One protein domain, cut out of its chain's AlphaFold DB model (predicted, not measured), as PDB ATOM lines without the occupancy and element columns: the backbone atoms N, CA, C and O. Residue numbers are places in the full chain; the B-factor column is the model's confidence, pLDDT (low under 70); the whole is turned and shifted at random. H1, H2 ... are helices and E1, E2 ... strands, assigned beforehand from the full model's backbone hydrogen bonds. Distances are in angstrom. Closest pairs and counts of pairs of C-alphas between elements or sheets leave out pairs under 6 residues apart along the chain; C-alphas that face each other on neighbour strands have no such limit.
ATOM      1  N   PRO A   3      12.569  16.972 -12.564       95.19
ATOM      2  CA  PRO A   3      11.202  16.765 -12.089       95.19
ATOM      3  C   PRO A   3      10.665  18.022 -11.397       95.19
ATOM      4  O   PRO A   3      11.439  18.816 -10.857       95.19
ATOM      5  N   ALA A   4       9.343  18.188 -11.398       95.31
ATOM      6  CA  ALA A   4       8.691  19.211 -10.583       95.31
ATOM      7  C   ALA A   4       8.768  18.827  -9.095       95.31
ATOM      8  O   ALA A   4       8.686  17.645  -8.763       95.31
ATOM      9  N   LEU A   5       8.919  19.807  -8.207       94.75
ATOM     10  CA  LEU A   5       8.973  19.627  -6.759       94.75
ATOM     11  C   LEU A   5       7.975  20.571  -6.082       94.75
ATOM     12  O   LEU A   5       8.013  21.777  -6.326       94.75
ATOM     13  N   LEU A   6       7.122  20.018  -5.220       93.50
ATOM     14  CA  LEU A   6       6.170  20.771  -4.394       93.50
ATOM     15  C   LEU A   6       6.387  20.488  -2.907       93.50
ATOM     16  O   LEU A   6       6.918  19.439  -2.535       93.50
ATOM     17  N   GLY A   7       5.971  21.405  -2.045       90.62
ATOM     18  CA  GLY A   7       6.127  21.305  -0.597       90.62
ATOM     19  C   GLY A   7       6.057  22.678   0.060       90.62
ATOM     20  O   GLY A   7       5.883  23.687  -0.611       90.62
ATOM     21  N   PHE A   8       6.245  22.718   1.375       88.19
ATOM     22  CA  PHE A   8       6.497  23.977   2.079       88.19
ATOM     23  C   PHE A   8       7.887  24.514   1.720       88.19
ATOM     24  O   PHE A   8       8.801  23.702   1.541       88.19
ATOM     25  N   ASP A   9       8.076  25.833   1.706       85.81
ATOM     26  CA  ASP A   9       9.373  26.473   1.424       85.81
ATOM     27  C   ASP A   9      10.516  25.860   2.255       85.81
ATOM     28  O   ASP A   9      11.522  25.417   1.702       85.81
ATOM     29  N   GLU A  10      10.326  25.695   3.568       86.94
ATOM     30  CA  GLU A  10      11.320  25.098   4.466       86.94
ATOM     31  C   GLU A  10      11.607  23.617   4.162       86.94
ATOM     32  O   GLU A  10      12.730  23.128   4.339       86.94
ATOM     33  N   SER A  11      10.599  22.886   3.678       91.06
ATOM     34  CA  SER A  11      10.755  21.486   3.276       91.06
ATOM     35  C   SER A  11      11.484  21.372   1.940       91.06
ATOM     36  O   SER A  11      12.315  20.479   1.776       91.06
ATOM     37  N   ILE A  12      11.225  22.301   1.015       92.81
ATOM     38  CA  ILE A  12      11.903  22.417  -0.275       92.81
ATOM     39  C   ILE A  12      13.376  22.764  -0.051       92.81
ATOM     40  O   ILE A  12      14.239  22.071  -0.589       92.81
ATOM     41  N   ASP A  13      13.679  23.745   0.804       91.50
ATOM     42  CA  ASP A  13      15.058  24.089   1.173       91.50
ATOM     43  C   ASP A  13      15.799  22.875   1.729       91.50
ATOM     44  O   ASP A  13      16.865  22.500   1.233       91.50
ATOM     45  N   SER A  14      15.186  22.199   2.704       93.44
ATOM     46  CA  SER A  14      15.745  20.988   3.307       93.44
ATOM     47  C   SER A  14      15.971  19.883   2.267       93.44
ATOM     48  O   SER A  14      17.016  19.226   2.266       93.44
ATOM     49  N   TYR A  15      15.019  19.688   1.349       95.69
ATOM     50  CA  TYR A  15      15.104  18.703   0.273       95.69
ATOM     51  C   TYR A  15      16.257  18.996  -0.693       95.69
ATOM     52  O   TYR A  15      16.986  18.069  -1.074       95.69
ATOM     53  N   CYS A  16      16.408  20.261  -1.096       95.25
ATOM     54  CA  CYS A  16      17.416  20.712  -2.048       95.25
ATOM     55  C   CYS A  16      18.819  20.678  -1.416       95.25
ATOM     56  O   CYS A  16      19.738  20.107  -2.007       95.25
ATOM     57  N   TRP A  17      18.989  21.154  -0.176       95.00
ATOM     58  CA  TRP A  17      20.271  21.076   0.544       95.00
ATOM     59  C   TRP A  17      20.743  19.640   0.774       95.00
ATOM     60  O   TRP A  17      21.911  19.332   0.539       95.00
ATOM     61  N   ALA A  18      19.837  18.725   1.134       95.88
ATOM     62  CA  ALA A  18      20.168  17.306   1.292       95.88
ATOM     63  C   ALA A  18      20.681  16.646  -0.007       95.88
ATOM     64  O   ALA A  18      21.240  15.551   0.034       95.88
ATOM     65  N   ARG A  19      20.499  17.301  -1.161       95.25
ATOM     66  CA  ARG A  19      20.916  16.835  -2.493       95.25
ATOM     67  C   ARG A  19      22.044  17.671  -3.098       95.25
ATOM     68  O   ARG A  19      22.229  17.670  -4.310       95.25
ATOM     69  N   GLY A  20      22.814  18.357  -2.256       93.44
ATOM     70  CA  GLY A  20      23.955  19.166  -2.691       93.44
ATOM     71  C   GLY A  20      23.574  20.568  -3.165       93.44
ATOM     72  O   GLY A  20      24.411  21.259  -3.742       93.44
ATOM     73  N   GLY A  21      22.334  20.996  -2.913       92.62
ATOM     74  CA  GLY A  21      21.906  22.372  -3.113       92.62
ATOM     75  C   GLY A  21      22.703  23.351  -2.255       92.62
ATOM     76  O   GLY A  21      23.064  23.054  -1.116       92.62
ATOM     77  N   ASN A  22      22.988  24.529  -2.805       89.19
ATOM     78  CA  ASN A  22      23.698  25.605  -2.121       89.19
ATOM     79  C   ASN A  22      23.169  26.975  -2.583       89.19
ATOM     80  O   ASN A  22      22.711  27.122  -3.717       89.19
ATOM     81  N   GLY A  23      23.277  27.989  -1.725       86.75
ATOM     82  CA  GLY A  23      22.867  29.364  -2.005       86.75
ATOM     83  C   GLY A  23      21.416  29.670  -1.628       86.75
ATOM     84  O   GLY A  23      20.855  29.068  -0.716       86.75
ATOM     85  N   GLN A  24      20.834  30.658  -2.313       86.00
ATOM     86  CA  GLN A  24      19.446  31.098  -2.122       86.00
ATOM     87  C   GLN A  24      18.442  30.022  -2.570       86.00
ATOM     88  O   GLN A  24      18.779  29.200  -3.415       86.00
ATOM     89  N   HIS A  25      17.207  30.076  -2.062       85.25
ATOM     90  CA  HIS A  25      16.138  29.080  -2.252       85.25
ATOM     91  C   HIS A  25      16.072  28.464  -3.666       85.25
ATOM     92  O   HIS A  25      16.374  27.287  -3.865       85.25
ATOM     93  N   ALA A  26      15.782  29.281  -4.687       87.38
ATOM     94  CA  ALA A  26      15.683  28.806  -6.069       87.38
ATOM     95  C   ALA A  26      17.016  28.262  -6.612       87.38
ATOM     96  O   ALA A  26      17.041  27.241  -7.295       87.38
ATOM     97  N   VAL A  27      18.138  28.907  -6.269       88.62
ATOM     98  CA  VAL A  27      19.481  28.486  -6.699       88.62
ATOM     99  C   VAL A  27      19.820  27.112  -6.121       88.62
ATOM    100  O   VAL A  27      20.276  26.240  -6.856       88.62
ATOM    101  N   SER A  28      19.532  26.886  -4.838       92.25
ATOM    102  CA  SER A  28      19.730  25.600  -4.162       92.25
ATOM    103  C   SER A  28      19.015  24.463  -4.895       92.25
ATOM    104  O   SER A  28      19.588  23.394  -5.110       92.25
ATOM    105  N   CYS A  29      17.793  24.709  -5.363       92.44
ATOM    106  CA  CYS A  29      17.012  23.710  -6.082       92.44
ATOM    107  C   CYS A  29      17.456  23.493  -7.536       92.44
ATOM    108  O   CYS A  29      17.411  22.360  -8.019       92.44
ATOM    109  N   VAL A  30      18.001  24.520  -8.200       91.19
ATOM    110  CA  VAL A  30      18.697  24.343  -9.487       91.19
ATOM    111  C   VAL A  30      19.882  23.386  -9.329       91.19
ATOM    112  O   VAL A  30      20.019  22.449 -10.116       91.19
ATOM    113  N   TRP A  31      20.698  23.558  -8.283       93.31
ATOM    114  CA  TRP A  31      21.807  22.643  -7.972       93.31
ATOM    115  C   TRP A  31      21.331  21.220  -7.661       93.31
ATOM    116  O   TRP A  31      21.948  20.256  -8.107       93.31
ATOM    117  N   ALA A  32      20.206  21.081  -6.958       94.44
ATOM    118  CA  ALA A  32      19.585  19.789  -6.668       94.44
ATOM    119  C   ALA A  32      18.880  19.144  -7.884       94.44
ATOM    120  O   ALA A  32      18.295  18.067  -7.747       94.44
ATOM    121  N   ASN A  33      18.937  19.775  -9.066       94.19
ATOM    122  CA  ASN A  33      18.311  19.331 -10.312       94.19
ATOM    123  C   ASN A  33      16.807  19.035 -10.149       94.19
ATOM    124  O   ASN A  33      16.324  17.965 -10.531       94.19
ATOM    125  N   VAL A  34      16.073  19.989  -9.570       93.81
ATOM    126  CA  VAL A  34      14.609  19.968  -9.413       93.81
ATOM    127  C   VAL A  34      14.000  21.313  -9.808       93.81
ATOM    128  O   VAL A  34      14.613  22.362  -9.623       93.81
ATOM    129  N   ASN A  35      12.781  21.283 -10.345       91.69
ATOM    130  CA  ASN A  35      12.022  22.477 -10.713       91.69
ATOM    131  C   ASN A  35      11.006  22.791  -9.616       91.69
ATOM    132  O   ASN A  35      10.074  22.018  -9.410       91.69
ATOM    133  N   ILE A  36      11.162  23.920  -8.933       89.31
ATOM    134  CA  ILE A  36      10.185  24.391  -7.945       89.31
ATOM    135  C   ILE A  36       9.188  25.346  -8.595       89.31
ATOM    136  O   ILE A  36       9.538  26.102  -9.505       89.31
ATOM    137  N   LEU A  37       7.953  25.342  -8.104       81.75
ATOM    138  CA  LEU A  37       7.000  26.403  -8.409       81.75
ATOM    139  C   LEU A  37       7.352  27.603  -7.528       81.75
ATOM    140  O   LEU A  37       7.076  27.608  -6.335       81.75
ATOM    141  N   SER A  38       8.045  28.591  -8.096       68.31
ATOM    142  CA  SER A  38       8.483  29.746  -7.313       68.31
ATOM    143  C   SER A  38       7.320  30.696  -7.054       68.31
ATOM    144  O   SER A  38       6.713  31.233  -7.981       68.31
ATOM    145  N   LEU A  39       7.058  30.945  -5.774       62.88
ATOM    146  CA  LEU A  39       6.082  31.926  -5.312       62.88
ATOM    147  C   LEU A  39       6.527  33.380  -5.563       62.88
ATOM    148  O   LEU A  39       5.718  34.289  -5.417       62.88
ATOM    149  N   TYR A  40       7.794  33.631  -5.915       61.28
ATOM    150  CA  TYR A  40       8.362  34.983  -5.927       61.28
ATOM    151  C   TYR A  40       9.413  35.133  -7.036       61.28
ATOM    152  O   TYR A  40      10.613  34.989  -6.806       61.28
ATOM    153  N   GLY A  41       8.951  35.413  -8.257       59.84
ATOM    154  CA  GLY A  41       9.793  35.837  -9.375       59.84
ATOM    155  C   GLY A  41       9.405  37.238  -9.840       59.84
ATOM    156  O   GLY A  41       8.226  37.509 -10.054       59.84
ATOM    157  N   ASP A  42      10.391  38.118 -10.029       60.59
ATOM    158  CA  ASP A  42      10.151  39.485 -10.521       60.59
ATOM    159  C   ASP A  42       9.729  39.505 -12.001       60.59
ATOM    160  O   ASP A  42       9.021  40.406 -12.445       60.59
ATOM    161  N   GLU A  43      10.152  38.496 -12.772       64.06
ATOM    162  CA  GLU A  43       9.871  38.391 -14.209       64.06
ATOM    163  C   GLU A  43       8.453  37.866 -14.495       64.06
ATOM    164  O   GLU A  43       7.811  38.300 -15.452       64.06
ATOM    165  N   ILE A  44       7.939  36.960 -13.651       63.31
ATOM    166  CA  ILE A  44       6.579  36.417 -13.751       63.31
ATOM    167  C   ILE A  44       5.916  36.523 -12.373       63.31
ATOM    168  O   ILE A  44       6.188  35.684 -11.510       63.31
ATOM    169  N   PRO A  45       5.036  37.520 -12.154       68.50
ATOM    170  CA  PRO A  45       4.418  37.727 -10.858       68.50
ATOM    171  C   PRO A  45       3.552  36.527 -10.489       68.50
ATOM    172  O   PRO A  45       2.651  36.112 -11.228       68.50
ATOM    173  N   TYR A  46       3.838  35.977  -9.318       77.25
ATOM    174  CA  TYR A  46       3.079  34.880  -8.755       77.25
ATOM    175  C   TYR A  46       1.674  35.321  -8.348       77.25
ATOM    176  O   TYR A  46       1.463  36.390  -7.776       77.25
ATOM    177  N   ASN A  47       0.712  34.441  -8.598       80.06
ATOM    178  CA  ASN A  47      -0.596  34.459  -7.966       80.06
ATOM    179  C   ASN A  47      -1.167  33.036  -7.947       80.06
ATOM    180  O   ASN A  47      -0.624  32.119  -8.567       80.06
ATOM    181  N   ILE A  48      -2.292  32.855  -7.258       81.94
ATOM    182  CA  ILE A  48      -2.924  31.541  -7.099       81.94
ATOM    183  C   ILE A  48      -3.391  30.957  -8.443       81.94
ATOM    184  O   ILE A  48      -3.249  29.758  -8.667       81.94
ATOM    185  N   CYS A  49      -3.854  31.779  -9.388       83.69
ATOM    186  CA  CYS A  49      -4.227  31.295 -10.721       83.69
ATOM    187  C   CYS A  49      -3.016  30.729 -11.478       83.69
ATOM    188  O   CYS A  49      -3.102  29.674 -12.105       83.69
ATOM    189  N   ARG A  50      -1.870  31.412 -11.385       86.25
ATOM    190  CA  ARG A  50      -0.604  30.983 -11.982       86.25
ATOM    191  C   ARG A  50      -0.083  29.708 -11.322       86.25
ATOM    192  O   ARG A  50       0.412  28.835 -12.026       86.25
ATOM    193  N   ASN A  51      -0.246  29.578 -10.004       87.69
ATOM    194  CA  ASN A  51       0.068  28.348  -9.284       87.69
ATOM    195  C   ASN A  51      -0.721  27.156  -9.857       87.69
ATOM    196  O   ASN A  51      -0.116  26.170 -10.270       87.69
ATOM    197  N   VAL A  52      -2.049  27.278  -9.979       89.38
ATOM    198  CA  VAL A  52      -2.905  26.218 -10.547       89.38
ATOM    199  C   VAL A  52      -2.517  25.895 -11.993       89.38
ATOM    200  O   VAL A  52      -2.414  24.725 -12.358       89.38
ATOM    201  N   GLU A  53      -2.249  26.908 -12.821       89.75
ATOM    202  CA  GLU A  53      -1.758  26.708 -14.190       89.75
ATOM    203  C   GLU A  53      -0.470  25.876 -14.208       89.75
ATOM    204  O   GLU A  53      -0.369  24.892 -14.946       89.75
ATOM    205  N   TRP A  54       0.501  26.224 -13.365       91.75
ATOM    206  CA  TRP A  54       1.765  25.506 -13.287       91.75
ATOM    207  C   TRP A  54       1.618  24.077 -12.774       91.75
ATOM    208  O   TRP A  54       2.307  23.195 -13.282       91.75
ATOM    209  N   GLN A  55       0.704  23.812 -11.841       93.69
ATOM    210  CA  GLN A  55       0.397  22.446 -11.413       93.69
ATOM    211  C   GLN A  55      -0.167  21.598 -12.562       93.69
ATOM    212  O   GLN A  55       0.243  20.454 -12.769       93.69
ATOM    213  N   VAL A  56      -1.064  22.168 -13.372       93.62
ATOM    214  CA  VAL A  56      -1.598  21.496 -14.567       93.62
ATOM    215  C   VAL A  56      -0.486  21.248 -15.589       93.62
ATOM    216  O   VAL A  56      -0.430  20.177 -16.197       93.62
ATOM    217  N   CYS A  57       0.424  22.206 -15.777       93.75
ATOM    218  CA  CYS A  57       1.607  22.018 -16.615       93.75
ATOM    219  C   CYS A  57       2.523  20.918 -16.066       93.75
ATOM    220  O   CYS A  57       2.964  20.075 -16.845       93.75
ATOM    221  N   ALA A  58       2.761  20.870 -14.754       95.38
ATOM    222  CA  ALA A  58       3.595  19.859 -14.109       95.38
ATOM    223  C   ALA A  58       3.044  18.446 -14.333       95.38
ATOM    224  O   ALA A  58       3.788  17.553 -14.742       95.38
ATOM    225  N   ALA A  59       1.731  18.265 -14.148       95.50
ATOM    226  CA  ALA A  59       1.030  17.003 -14.390       95.50
ATOM    227  C   ALA A  59       1.155  16.519 -15.839       95.50
ATOM    228  O   ALA A  59       1.233  15.320 -16.102       95.50
ATOM    229  N   LYS A  60       1.201  17.458 -16.789       94.81
ATOM    230  CA  LYS A  60       1.371  17.175 -18.220       94.81
ATOM    231  C   LYS A  60       2.833  17.032 -18.648       94.81
ATOM    232  O   LYS A  60       3.078  16.682 -19.797       94.81
ATOM    233  N   GLY A  61       3.793  17.317 -17.766       94.38
ATOM    234  CA  GLY A  61       5.209  17.384 -18.126       94.38
ATOM    235  C   GLY A  61       5.559  18.563 -19.036       94.38
ATOM    236  O   GLY A  61       6.461  18.465 -19.863       94.38
ATOM    237  N   ALA A  62       4.793  19.648 -18.939       94.38
ATOM    238  CA  ALA A  62       4.843  20.800 -19.832       94.38
ATOM    239  C   ALA A  62       5.481  22.044 -19.192       94.38
ATOM    240  O   ALA A  62       5.475  23.110 -19.808       94.38
ATOM    241  N   LEU A  63       6.013  21.946 -17.966       90.88
ATOM    242  CA  LEU A  63       6.785  23.051 -17.399       90.88
ATOM    243  C   LEU A  63       8.102  23.239 -18.176       90.88
ATOM    244  O   LEU A  63       8.723  22.252 -18.592       90.88
ATOM    245  N   PRO A  64       8.577  24.486 -18.353       87.69
ATOM    246  CA  PRO A  64       9.875  24.746 -18.962       87.69
ATOM    247  C   PRO A  64      10.991  23.967 -18.257       87.69
ATOM    248  O   PRO A  64      11.147  24.034 -17.042       87.69
ATOM    249  N   GLY A  65      11.768  23.200 -19.023       87.62
ATOM    250  CA  GLY A  65      12.866  22.402 -18.475       87.62
ATOM    251  C   GLY A  65      12.435  21.180 -17.652       87.62
ATOM    252  O   GLY A  65      13.298  20.563 -17.019       87.62
ATOM    253  N   GLN A  66      11.156  20.788 -17.654       91.25
ATOM    254  CA  GLN A  66      10.707  19.581 -16.958       91.25
ATOM    255  C   GLN A  66      11.142  18.305 -17.683       91.25
ATOM    256  O   GLN A  66      11.036  18.177 -18.902       91.25
ATOM    257  N   GLY A  67      11.683  17.354 -16.924       85.69
ATOM    258  CA  GLY A  67      12.062  16.033 -17.418       85.69
ATOM    259  C   GLY A  67      10.878  15.074 -17.380       85.69
ATOM    260  O   GLY A  67      10.746  14.320 -16.421       85.69
ATOM    261  N   GLY A  68      10.025  15.106 -18.406       91.12
ATOM    262  CA  GLY A  68       8.789  14.314 -18.436       91.12
ATOM    263  C   GLY A  68       7.725  14.871 -17.487       91.12
ATOM    264  O   GLY A  68       7.749  16.051 -17.161       91.12
ATOM    265  N   ASN A  69       6.795  14.031 -17.035       93.81
ATOM    266  CA  ASN A  69       5.688  14.401 -16.140       93.81
ATOM    267  C   ASN A  69       5.899  13.936 -14.689       93.81
ATOM    268  O   ASN A  69       4.936  13.690 -13.962       93.81
ATOM    269  N   ILE A  70       7.162  13.795 -14.276       96.31
ATOM    270  CA  ILE A  70       7.510  13.407 -12.909       96.31
ATOM    271  C   ILE A  70       7.319  14.607 -11.981       96.31
ATOM    272  O   ILE A  70       7.814  15.712 -12.244       96.31
ATOM    273  N   ILE A  71       6.630  14.340 -10.879       96.88
ATOM    274  CA  ILE A  71       6.375  15.240  -9.766       96.88
ATOM    275  C   ILE A  71       6.900  14.570  -8.495       96.88
ATOM    276  O   ILE A  71       6.675  13.383  -8.266       96.88
ATOM    277  N   ARG A  72       7.596  15.342  -7.664       96.50
ATOM    278  CA  ARG A  72       8.077  14.949  -6.342       96.50
ATOM    279  C   ARG A  72       7.518  15.882  -5.289       96.50
ATOM    280  O   ARG A  72       7.200  17.040  -5.557       96.50
ATOM    281  N   PHE A  73       7.509  15.389  -4.061       96.38
ATOM    282  CA  PHE A  73       7.053  16.142  -2.908       96.38
ATOM    283  C   PHE A  73       8.170  16.256  -1.864       96.38
ATOM    284  O   PHE A  73       8.649  15.249  -1.343       96.38
ATOM    285  N   ALA A  74       8.593  17.482  -1.563       95.38
ATOM    286  CA  ALA A  74       9.546  17.801  -0.499       95.38
ATOM    287  C   ALA A  74       8.934  17.615   0.902       95.38
ATOM    288  O   ALA A  74       9.643  17.336   1.865       95.38
ATOM    289  N   LYS A  75       7.601  17.686   0.990       94.00
ATOM    290  CA  LYS A  75       6.784  17.292   2.140       94.00
ATOM    291  C   LYS A  75       5.775  16.251   1.668       94.00
ATOM    292  O   LYS A  75       5.002  16.523   0.762       94.00
ATOM    293  N   ALA A  76       5.766  15.063   2.267       95.19
ATOM    294  CA  ALA A  76       4.850  14.003   1.853       95.19
ATOM    295  C   ALA A  76       3.373  14.427   2.058       95.19
ATOM    296  O   ALA A  76       3.020  14.769   3.194       95.19
ATOM    297  N   PRO A  77       2.490  14.356   1.038       94.50
ATOM    298  CA  PRO A  77       1.091  14.798   1.152       94.50
ATOM    299  C   PRO A  77       0.313  14.109   2.278       94.50
ATOM    300  O   PRO A  77      -0.537  14.712   2.921       94.50
ATOM    301  N   ARG A  78       0.659  12.856   2.596       93.31
ATOM    302  CA  ARG A  78       0.064  12.092   3.708       93.31
ATOM    303  C   ARG A  78       0.285  12.698   5.098       93.31
ATOM    304  O   ARG A  78      -0.318  12.251   6.064       93.31
ATOM    305  N   THR A  79       1.217  13.644   5.213       92.25
ATOM    306  CA  THR A  79       1.579  14.312   6.472       92.25
ATOM    307  C   THR A  79       0.876  15.654   6.652       92.25
ATOM    308  O   THR A  79       1.222  16.399   7.564       92.25
ATOM    309  N   LEU A  80      -0.070  15.977   5.770       90.06
ATOM    310  CA  LEU A  80      -0.924  17.146   5.889       90.06
ATOM    311  C   LEU A  80      -1.950  16.947   7.019       90.06
ATOM    312  O   LEU A  80      -2.654  15.942   7.090       90.06
ATOM    313  N   GLU A  81      -2.019  17.925   7.910       84.25
ATOM    314  CA  GLU A  81      -2.811  17.986   9.135       84.25
ATOM    315  C   GLU A  81      -3.957  19.005   8.990       84.25
ATOM    316  O   GLU A  81      -3.775  20.214   9.104       84.25
ATOM    317  N   LEU A  82      -5.193  18.546   8.785       83.00
ATOM    318  CA  LEU A  82      -6.340  19.470   8.703       83.00
ATOM    319  C   LEU A  82      -6.558  20.260  10.005       83.00
ATOM    320  O   LEU A  82      -6.996  21.410   9.976       83.00
ATOM    321  N   HIS A  83      -6.259  19.639  11.150       83.62
ATOM    322  CA  HIS A  83      -6.446  20.207  12.480       83.62
ATOM    323  C   HIS A  83      -5.288  19.809  13.402       83.62
ATOM    324  O   HIS A  83      -4.915  18.639  13.454       83.62
ATOM    325  N   GLY A  84      -4.786  20.765  14.190       78.19
ATOM    326  CA  GLY A  84      -3.665  20.540  15.107       78.19
ATOM    327  C   GLY A  84      -2.322  20.316  14.398       78.19
ATOM    328  O   GLY A  84      -2.220  20.471  13.187       78.19
ATOM    329  N   GLY A  85      -1.290  19.978  15.176       83.25
ATOM    330  CA  GLY A  85       0.043  19.666  14.655       83.25
ATOM    331  C   GLY A  85       0.933  20.881  14.372       83.25
ATOM    332  O   GLY A  85       0.761  21.935  14.988       83.25
ATOM    333  N   GLN A  86       1.936  20.710  13.503       82.38
ATOM    334  CA  GLN A  86       2.934  21.752  13.208       82.38
ATOM    335  C   GLN A  86       2.468  22.721  12.120       82.38
ATOM    336  O   GLN A  86       2.774  23.909  12.209       82.38
ATOM    337  N   HIS A  87       1.729  22.224  11.122       84.62
ATOM    338  CA  HIS A  87       1.251  23.034   9.996       84.62
ATOM    339  C   HIS A  87      -0.245  22.812   9.710       84.62
ATOM    340  O   HIS A  87      -0.593  22.286   8.644       84.62
ATOM    341  N   PRO A  88      -1.148  23.175  10.643       86.19
ATOM    342  CA  PRO A  88      -2.580  23.061  10.402       86.19
ATOM    343  C   PRO A  88      -3.057  24.006   9.296       86.19
ATOM    344  O   PRO A  88      -2.600  25.146   9.210       86.19
ATOM    345  N   LEU A  89      -4.025  23.570   8.491       84.44
ATOM    346  CA  LEU A  89      -4.649  24.423   7.474       84.44
ATOM    347  C   LEU A  89      -5.254  25.696   8.101       84.44
ATOM    348  O   LEU A  89      -5.966  25.631   9.104       84.44
ATOM    349  N   GLY A  90      -4.992  26.857   7.499       81.06
ATOM    350  CA  GLY A  90      -5.524  28.156   7.917       81.06
ATOM    351  C   GLY A  90      -4.832  28.767   9.138       81.06
ATOM    352  O   GLY A  90      -5.334  29.738   9.703       81.06
ATOM    353  N   SER A  91      -3.698  28.210   9.573       79.56
ATOM    354  CA  SER A  91      -2.965  28.681  10.759       79.56
ATOM    355  C   SER A  91      -1.849  29.683  10.460       79.56
ATOM    356  O   SER A  91      -1.142  30.094  11.379       79.56
ATOM    357  N   CYS A  92      -1.688  30.080   9.192       79.88
ATOM    358  CA  CYS A  92      -0.585  30.916   8.722       79.88
ATOM    359  C   CYS A  92       0.795  30.401   9.183       79.88
ATOM    360  O   CYS A  92       1.658  31.145   9.647       79.88
ATOM    361  N   THR A  93       0.988  29.087   9.096       80.31
ATOM    362  CA  THR A  93       2.267  28.431   9.389       80.31
ATOM    363  C   THR A  93       3.112  28.328   8.120       80.31
ATOM    364  O   THR A  93       2.580  28.220   7.019       80.31
ATOM    365  N   GLY A  94       4.437  28.355   8.245       79.25
ATOM    366  CA  GLY A  94       5.342  28.431   7.089       79.25
ATOM    367  C   GLY A  94       5.694  29.874   6.714       79.25
ATOM    368  O   GLY A  94       5.535  30.800   7.513       79.25
ATOM    369  N   TYR A  95       6.224  30.071   5.508       76.88
ATOM    370  CA  TYR A  95       6.707  31.372   5.049       76.88
ATOM    371  C   TYR A  95       5.565  32.270   4.551       76.88
ATOM    372  O   TYR A  95       4.661  31.822   3.840       76.88
ATOM    373  N   HIS A  96       5.629  33.558   4.908       76.00
ATOM    374  CA  HIS A  96       4.720  34.597   4.430       76.00
ATOM    375  C   HIS A  96       5.442  35.962   4.355       76.00
ATOM    376  O   HIS A  96       5.842  36.496   5.395       76.00
ATOM    377  N   PRO A  97       5.575  36.590   3.172       68.31
ATOM    378  CA  PRO A  97       6.442  37.758   2.976       68.31
ATOM    379  C   PRO A  97       5.967  39.019   3.715       68.31
ATOM    380  O   PRO A  97       6.784  39.782   4.221       68.31
ATOM    381  N   SER A  98       4.650  39.222   3.835       68.88
ATOM    382  CA  SER A  98       4.060  40.400   4.502       68.88
ATOM    383  C   SER A  98       3.574  40.124   5.934       68.88
ATOM    384  O   SER A  98       2.858  40.944   6.505       68.88
ATOM    385  N   GLY A  99       3.922  38.960   6.502       68.06
ATOM    386  CA  GLY A  99       3.341  38.455   7.752       68.06
ATOM    387  C   GLY A  99       1.850  38.082   7.662       68.06
ATOM    388  O   GLY A  99       1.159  38.402   6.698       68.06
ATOM    389  N   CYS A 100       1.351  37.397   8.689       69.44
ATOM    390  CA  CYS A 100      -0.014  36.870   8.747       69.44
ATOM    391  C   CYS A 100      -1.063  37.981   8.937       69.44
ATOM    392  O   CYS A 100      -1.437  38.315  10.061       69.44
ATOM    393  N   GLY A 101      -1.514  38.585   7.836       61.59
ATOM    394  CA  GLY A 101      -2.688  39.465   7.791       61.59
ATOM    395  C   GLY A 101      -3.970  38.707   7.421       61.59
ATOM    396  O   GLY A 101      -3.941  37.515   7.147       61.59
ATOM    397  N   MET A 102      -5.108  39.404   7.329       56.38
ATOM    398  CA  MET A 102      -6.397  38.797   6.932       56.38
ATOM    399  C   MET A 102      -6.473  38.342   5.457       56.38
ATOM    400  O   MET A 102      -7.512  37.845   5.037       56.38
ATOM    401  N   GLN A 103      -5.438  38.581   4.643       54.91
ATOM    402  CA  GLN A 103      -5.534  38.526   3.174       54.91
ATOM    403  C   GLN A 103      -4.437  37.701   2.487       54.91
ATOM    404  O   GLN A 103      -4.314  37.772   1.267       54.91
ATOM    405  N   GLY A 104      -3.633  36.935   3.227       58.47
ATOM    406  CA  GLY A 104      -2.539  36.168   2.637       58.47
ATOM    407  C   GLY A 104      -2.496  34.718   3.104       58.47
ATOM    408  O   GLY A 104      -2.773  34.422   4.264       58.47
ATOM    409  N   TYR A 105      -2.180  33.826   2.167       69.94
ATOM    410  CA  TYR A 105      -1.976  32.399   2.410       69.94
ATOM    411  C   TYR A 105      -0.504  32.157   2.732       69.94
ATOM    412  O   TYR A 105       0.367  32.662   2.019       69.94
ATOM    413  N   ALA A 106      -0.214  31.396   3.786       83.12
ATOM    414  CA  ALA A 106       1.155  30.963   4.038       83.12
ATOM    415  C   ALA A 106       1.551  29.837   3.067       83.12
ATOM    416  O   ALA A 106       0.685  29.181   2.477       83.12
ATOM    417  N   SER A 107       2.855  29.580   2.916       83.75
ATOM    418  CA  SER A 107       3.356  28.483   2.066       83.75
ATOM    419  C   SER A 107       2.724  27.128   2.417       83.75
ATOM    420  O   SER A 107       2.524  26.294   1.533       83.75
ATOM    421  N   SER A 108       2.332  26.921   3.681       84.56
ATOM    422  CA  SER A 108       1.610  25.714   4.084       84.56
ATOM    423  C   SER A 108       0.229  25.595   3.452       84.56
ATOM    424  O   SER A 108      -0.063  24.572   2.836       84.56
ATOM    425  N   ASP A 109      -0.594  26.642   3.539       86.69
ATOM    426  CA  ASP A 109      -1.934  26.698   2.950       86.69
ATOM    427  C   ASP A 109      -1.884  26.495   1.429       86.69
ATOM    428  O   ASP A 109      -2.720  25.794   0.855       86.69
ATOM    429  N   ILE A 110      -0.866  27.072   0.782       88.50
ATOM    430  CA  ILE A 110      -0.624  26.888  -0.650       88.50
ATOM    431  C   ILE A 110      -0.335  25.415  -0.948       88.50
ATOM    432  O   ILE A 110      -0.974  24.845  -1.827       88.50
ATOM    433  N   PHE A 111       0.537  24.758  -0.182       91.44
ATOM    434  CA  PHE A 111       0.848  23.346  -0.405       91.44
ATOM    435  C   PHE A 111      -0.344  22.401  -0.137       91.44
ATOM    436  O   PHE A 111      -0.502  21.387  -0.829       91.44
ATOM    437  N   TYR A 112      -1.228  22.732   0.815       91.12
ATOM    438  CA  TYR A 112      -2.515  22.032   0.954       91.12
ATOM    439  C   TYR A 112      -3.329  22.129  -0.328       91.12
ATOM    440  O   TYR A 112      -3.805  21.118  -0.841       91.12
ATOM    441  N   MET A 113      -3.492  23.349  -0.838       90.50
ATOM    442  CA  MET A 113      -4.246  23.600  -2.058       90.50
ATOM    443  C   MET A 113      -3.623  22.871  -3.251       90.50
ATOM    444  O   MET A 113      -4.355  22.231  -4.001       90.50
ATOM    445  N   GLU A 114      -2.297  22.870  -3.380       93.25
ATOM    446  CA  GLU A 114      -1.581  22.126  -4.420       93.25
ATOM    447  C   GLU A 114      -1.865  20.617  -4.354       93.25
ATOM    448  O   GLU A 114      -2.255  19.987  -5.339       93.25
ATOM    449  N   SER A 115      -1.753  20.026  -3.163       94.88
ATOM    450  CA  SER A 115      -2.047  18.602  -2.961       94.88
ATOM    451  C   SER A 115      -3.512  18.271  -3.280       94.88
ATOM    452  O   SER A 115      -3.807  17.272  -3.942       94.88
ATOM    453  N   CYS A 116      -4.445  19.135  -2.873       93.56
ATOM    454  CA  CYS A 116      -5.867  18.987  -3.170       93.56
ATOM    455  C   CYS A 116      -6.163  19.097  -4.671       93.56
ATOM    456  O   CYS A 116      -6.909  18.269  -5.197       93.56
ATOM    457  N   VAL A 117      -5.559  20.055  -5.376       94.69
ATOM    458  CA  VAL A 117      -5.708  20.227  -6.828       94.69
ATOM    459  C   VAL A 117      -5.299  18.954  -7.568       94.69
ATOM    460  O   VAL A 117      -6.087  18.448  -8.368       94.69
ATOM    461  N   TYR A 118      -4.146  18.359  -7.239       96.62
ATOM    462  CA  TYR A 118      -3.765  17.056  -7.797       96.62
ATOM    463  C   TYR A 118      -4.762  15.947  -7.447       96.62
ATOM    464  O   TYR A 118      -5.099  15.134  -8.307       96.62
ATOM    465  N   SER A 119      -5.289  15.916  -6.221       96.25
ATOM    466  CA  SER A 119      -6.289  14.913  -5.834       96.25
ATOM    467  C   SER A 119      -7.603  15.022  -6.624       96.25
ATOM    468  O   SER A 119      -8.283  14.016  -6.821       96.25
ATOM    469  N   LEU A 120      -7.946  16.221  -7.105       95.31
ATOM    470  CA  LEU A 120      -9.144  16.475  -7.909       95.31
ATOM    471  C   LEU A 120      -8.935  16.159  -9.394       95.31
ATOM    472  O   LEU A 120      -9.864  15.695 -10.048       95.31
ATOM    473  N   MET A 121      -7.734  16.393  -9.934       96.06
ATOM    474  CA  MET A 121      -7.466  16.270 -11.375       96.06
ATOM    475  C   MET A 121      -6.697  15.009 -11.793       96.06
ATOM    476  O   MET A 121      -6.384  14.867 -12.975       96.06
ATOM    477  N   CYS A 122      -6.377  14.097 -10.869       97.38
ATOM    478  CA  CYS A 122      -5.628  12.870 -11.158       97.38
ATOM    479  C   CYS A 122      -6.412  11.615 -10.738       97.38
ATOM    480  O   CYS A 122      -6.874  11.495  -9.603       97.38
ATOM    481  N   LYS A 123      -6.515  10.630 -11.636       98.00
ATOM    482  CA  LYS A 123      -7.210   9.350 -11.404       98.00
ATOM    483  C   LYS A 123      -6.566   8.535 -10.290       98.00
ATOM    484  O   LYS A 123      -7.256   7.917  -9.486       98.00
ATOM    485  N   ASN A 124      -5.241   8.568 -10.214       97.50
ATOM    486  CA  ASN A 124      -4.439   7.867  -9.218       97.50
ATOM    487  C   ASN A 124      -4.247   8.678  -7.919       97.50
ATOM    488  O   ASN A 124      -3.242   8.512  -7.224       97.50
ATOM    489  N   ARG A 125      -5.217   9.531  -7.556       95.81
ATOM    490  CA  ARG A 125      -5.207  10.351  -6.328       95.81
ATOM    491  C   ARG A 125      -4.985   9.564  -5.038       95.81
ATOM    492  O   ARG A 125      -4.371  10.079  -4.118       95.81
ATOM    493  N   ASP A 126      -5.402   8.303  -4.960       97.12
ATOM    494  CA  ASP A 126      -5.153   7.490  -3.761       97.12
ATOM    495  C   ASP A 126      -3.659   7.176  -3.576       97.12
ATOM    496  O   ASP A 126      -3.196   6.952  -2.458       97.12
ATOM    497  N   ALA A 127      -2.880   7.151  -4.665       97.19
ATOM    498  CA  ALA A 127      -1.431   6.993  -4.594       97.19
ATOM    499  C   ALA A 127      -0.749   8.252  -4.046       97.19
ATOM    500  O   ALA A 127       0.176   8.111  -3.252       97.19
ATOM    501  N   LEU A 128      -1.252   9.449  -4.383       96.88
ATOM    502  CA  LEU A 128      -0.745  10.735  -3.880       96.88
ATOM    503  C   LEU A 128      -0.649  10.746  -2.346       96.88
ATOM    504  O   LEU A 128       0.368  11.133  -1.775       96.88
ATOM    505  N   TRP A 129      -1.688  10.244  -1.678       95.88
ATOM    506  CA  TRP A 129      -1.784  10.203  -0.215       95.88
ATOM    507  C   TRP A 129      -0.979   9.078   0.441       95.88
ATOM    508  O   TRP A 129      -1.010   8.929   1.662       95.88
ATOM    509  N   ARG A 130      -0.261   8.269  -0.341       97.06
ATOM    510  CA  ARG A 130       0.637   7.220   0.161       97.06
ATOM    511  C   ARG A 130       2.109   7.536  -0.072       97.06
ATOM    512  O   ARG A 130       2.938   6.843   0.511       97.06
ATOM    513  N   LEU A 131       2.405   8.576  -0.854       96.88
ATOM    514  CA  LEU A 131       3.763   8.938  -1.236       96.88
ATOM    515  C   LEU A 131       4.660   9.198  -0.028       96.88
ATOM    516  O   LEU A 131       4.267   9.846   0.951       96.88
ATOM    517  N   GLU A 132       5.891   8.729  -0.151       96.81
ATOM    518  CA  GLU A 132       7.009   9.103   0.696       96.81
ATOM    519  C   GLU A 132       7.648  10.422   0.234       96.81
ATOM    520  O   GLU A 132       7.444  10.906  -0.884       96.81
ATOM    521  N   LEU A 133       8.460  11.022   1.106       95.75
ATOM    522  CA  LEU A 133       9.219  12.226   0.764       95.75
ATOM    523  C   LEU A 133      10.143  11.949  -0.429       95.75
ATOM    524  O   LEU A 133      11.015  11.083  -0.378       95.75
ATOM    525  N   GLY A 134       9.998  12.753  -1.481       95.56
ATOM    526  CA  GLY A 134      10.835  12.688  -2.673       95.56
ATOM    527  C   GLY A 134      10.552  11.532  -3.622       95.56
ATOM    528  O   GLY A 134      11.310  11.393  -4.580       95.56
ATOM    529  N   GLU A 135       9.518  10.733  -3.360       96.94
ATOM    530  CA  GLU A 135       9.091   9.656  -4.248       96.94
ATOM    531  C   GLU A 135       8.649  10.216  -5.608       96.94
ATOM    532  O   GLU A 135       7.997  11.262  -5.681       96.94
ATOM    533  N   ASP A 136       9.037   9.529  -6.686       96.81
ATOM    534  CA  ASP A 136       8.601   9.866  -8.038       96.81
ATOM    535  C   ASP A 136       7.122   9.520  -8.194       96.81
ATOM    536  O   ASP A 136       6.714   8.369  -8.049       96.81
ATOM    537  N   TRP A 137       6.325  10.512  -8.566       97.31
ATOM    538  CA  TRP A 137       4.914  10.333  -8.858       97.31
ATOM    539  C   TRP A 137       4.556  10.963 -10.200       97.31
ATOM    540  O   TRP A 137       5.156  11.947 -10.631       97.31
ATOM    541  N   HIS A 138       3.572  10.386 -10.881       96.75
ATOM    542  CA  HIS A 138       3.025  10.918 -12.123       96.75
ATOM    543  C   HIS A 138       1.512  11.041 -11.981       96.75
ATOM    544  O   HIS A 138       0.838  10.093 -11.579       96.75
ATOM    545  N   CYS A 139       0.970  12.204 -12.330       97.06
ATOM    546  CA  CYS A 139      -0.473  12.393 -12.373       97.06
ATOM    547  C   CYS A 139      -1.054  11.660 -13.588       97.06
ATOM    548  O   CYS A 139      -0.765  12.002 -14.739       97.06
ATOM    549  N   GLU A 140      -1.918  10.680 -13.342       97.25
ATOM    550  CA  GLU A 140      -2.772  10.120 -14.386       97.25
ATOM    551  C   GLU A 140      -3.960  11.058 -14.596       97.25
ATOM    552  O   GLU A 140      -4.964  10.941 -13.898       97.25
ATOM    553  N   MET A 141      -3.835  12.012 -15.523       95.44
ATOM    554  CA  MET A 141      -4.843  13.059 -15.734       95.44
ATOM    555  C   MET A 141      -6.277  12.502 -15.807       95.44
ATOM    556  O   MET A 141      -6.624  11.693 -16.677       95.44
ATOM    557  N   ASP A 142      -7.123  12.996 -14.909       96.88
ATOM    558  CA  ASP A 142      -8.571  12.883 -14.962       96.88
ATOM    559  C   ASP A 142      -9.126  14.134 -15.643       96.88
ATOM    560  O   ASP A 142      -9.241  15.203 -15.044       96.88
ATOM    561  N   TRP A 143      -9.435  14.018 -16.932       93.88
ATOM    562  CA  TRP A 143      -9.944  15.153 -17.691       93.88
ATOM    563  C   TRP A 143     -11.303  15.628 -17.192       93.88
ATOM    564  O   TRP A 143     -11.549  16.825 -17.254       93.88
ATOM    565  N   GLU A 144     -12.159  14.744 -16.683       95.38
ATOM    566  CA  GLU A 144     -13.453  15.150 -16.133       95.38
ATOM    567  C   GLU A 144     -13.260  15.911 -14.818       95.38
ATOM    568  O   GLU A 144     -13.755  17.031 -14.686       95.38
ATOM    569  N   GLY A 145     -12.455  15.366 -13.901       93.50
ATOM    570  CA  GLY A 145     -12.083  16.047 -12.656       93.50
ATOM    571  C   GLY A 145     -11.401  17.399 -12.901       93.50
ATOM    572  O   GLY A 145     -11.722  18.394 -12.251       93.50
ATOM    573  N   TYR A 146     -10.533  17.486 -13.913       92.81
ATOM    574  CA  TYR A 146      -9.934  18.753 -14.336       92.81
ATOM    575  C   TYR A 146     -10.968  19.759 -14.866       92.81
ATOM    576  O   TYR A 146     -10.876  20.943 -14.543       92.81
ATOM    577  N   GLN A 147     -11.948  19.326 -15.670       92.25
ATOM    578  CA  GLN A 147     -13.019  20.216 -16.142       92.25
ATOM    579  C   GLN A 147     -13.844  20.739 -14.962       92.25
ATOM    580  O   GLN A 147     -14.073  21.940 -14.888       92.25
ATOM    581  N   GLN A 148     -14.200  19.877 -14.006       90.81
ATOM    582  CA  GLN A 148     -14.913  20.286 -12.793       90.81
ATOM    583  C   GLN A 148     -14.105  21.307 -11.985       90.81
ATOM    584  O   GLN A 148     -14.636  22.355 -11.627       90.81
ATOM    585  N   LEU A 149     -12.812  21.051 -11.747       89.19
ATOM    586  CA  LEU A 149     -11.922  22.001 -11.073       89.19
ATOM    587  C   LEU A 149     -11.884  23.347 -11.804       89.19
ATOM    588  O   LEU A 149     -12.013  24.394 -11.173       89.19
ATOM    589  N   ARG A 150     -11.722  23.329 -13.131       88.06
ATOM    590  CA  ARG A 150     -11.728  24.550 -13.940       88.06
ATOM    591  C   ARG A 150     -13.044  25.300 -13.766       88.06
ATOM    592  O   ARG A 150     -13.015  26.505 -13.552       88.06
ATOM    593  N   ASP A 151     -14.167  24.595 -13.834       88.25
ATOM    594  CA  ASP A 151     -15.496  25.184 -13.719       88.25
ATOM    595  C   ASP A 151     -15.729  25.784 -12.318       88.25
ATOM    596  O   ASP A 151     -16.302  26.865 -12.220       88.25
ATOM    597  N   TYR A 152     -15.197  25.177 -11.249       82.81
ATOM    598  CA  TYR A 152     -15.198  25.770  -9.904       82.81
ATOM    599  C   TYR A 152     -14.379  27.064  -9.816       82.81
ATOM    600  O   TYR A 152     -14.812  28.016  -9.173       82.81
ATOM    601  N   VAL A 153     -13.206  27.107 -10.452       76.94
ATOM    602  CA  VAL A 153     -12.281  28.252 -10.369       76.94
ATOM    603  C   VAL A 153     -12.746  29.447 -11.214       76.94
ATOM    604  O   VAL A 153     -12.430  30.583 -10.876       76.94
ATOM    605  N   ILE A 154     -13.489  29.223 -12.303       78.56
ATOM    606  CA  ILE A 154     -13.962  30.298 -13.203       78.56
ATOM    607  C   ILE A 154     -15.362  30.839 -12.865       78.56
ATOM    608  O   ILE A 154     -15.786  31.812 -13.485       78.56
ATOM    609  N   GLN A 155     -16.111  30.196 -11.961       64.44
ATOM    610  CA  GLN A 155     -17.483  30.597 -11.597       64.44
ATOM    611  C   GLN A 155     -17.562  31.613 -10.443       64.44
ATOM    612  O   GLN A 155     -18.662  32.054 -10.102       64.44
ATOM    613  N   THR A 156     -16.428  31.989  -9.853       48.31
ATOM    614  CA  THR A 156     -16.299  33.064  -8.851       48.31
ATOM    615  C   THR A 156     -15.933  34.388  -9.494       48.31
ATOM    616  O   THR A 156     -16.481  35.421  -9.051       48.31
TER     617      THR A 156
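This is residues 3 to 156 of the 156 residues of the protein "Hypothetical protein" of Haptolina brevifila (UniProt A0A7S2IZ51). Helix H4 makes the core, with H3 and H6 packed steeply tilted on its later part; H1 and H2 lie side by side at the opposite end from H6, and a small parallel sheet, E1 next to E2, lies between. The printed part has 154 residues with the order E1 H1 H2 H3 E2 H4 H5 H6, mostly helix, though under half of the residues are in named elements. It is compact, with a radius of gyration of the C-alphas of 14.9 A and spans of 41 by 38 by 34 A.

E1, residues 3 to 6, begins at C-alpha 3 (11.202, 16.765, -12.089). H1 is residues 9 to 17, H2 25 to 31, and H3 48 to 60, 18.7 A long. E2, residues 66 to 73, bends by 96 degrees at residue 69. H4, residues 107 to 121, is 21.1 A long; H5 is residues 125 to 128. H6, residues 143 to 154, is 16.3 A long and ends at C-alpha 154 (-13.962, 30.298, -13.203).

H4 is the hub. It touches H3 at a steep tilt of 48 degrees, the same way, closest at the C-alphas of Glu 114 and Gln 55, 7.3 A. It touches H6 at 47 degrees, steep, opposite ways, closest at the C-alphas of Met 121 and Tyr 146, 4.6 A. H5 touches H4 only at the corner, closest at the C-alphas of Arg 125 and Ser 119, 4.7 A. E1 and E2 are parallel, with N 72 and O 4 at 2.8 A, within hydrogen-bond range; with H1, H2 and H3 between them they form a strand-helix-strand unit, two parallel neighbour strands joined through helices. H1 touches H2 at a shallow tilt of 28 degrees, the same way, closest at the C-alphas of Cys 16 and Cys 29, 5.0 A. Every O i to N i+4 pair is within hydrogen-bond range in H1, H2, H3, H4 and H6; H5 is too short for one.

The C-alphas of Gly 20 and Gln 155, the two farthest apart, are 43.9 A apart. The printed part has no cut. The links H2 to H3, E2 to H4 and H5 to H6 are long. The pLDDT is under 70 at residues 38 to 45, 97 to 105 and 155 to 156.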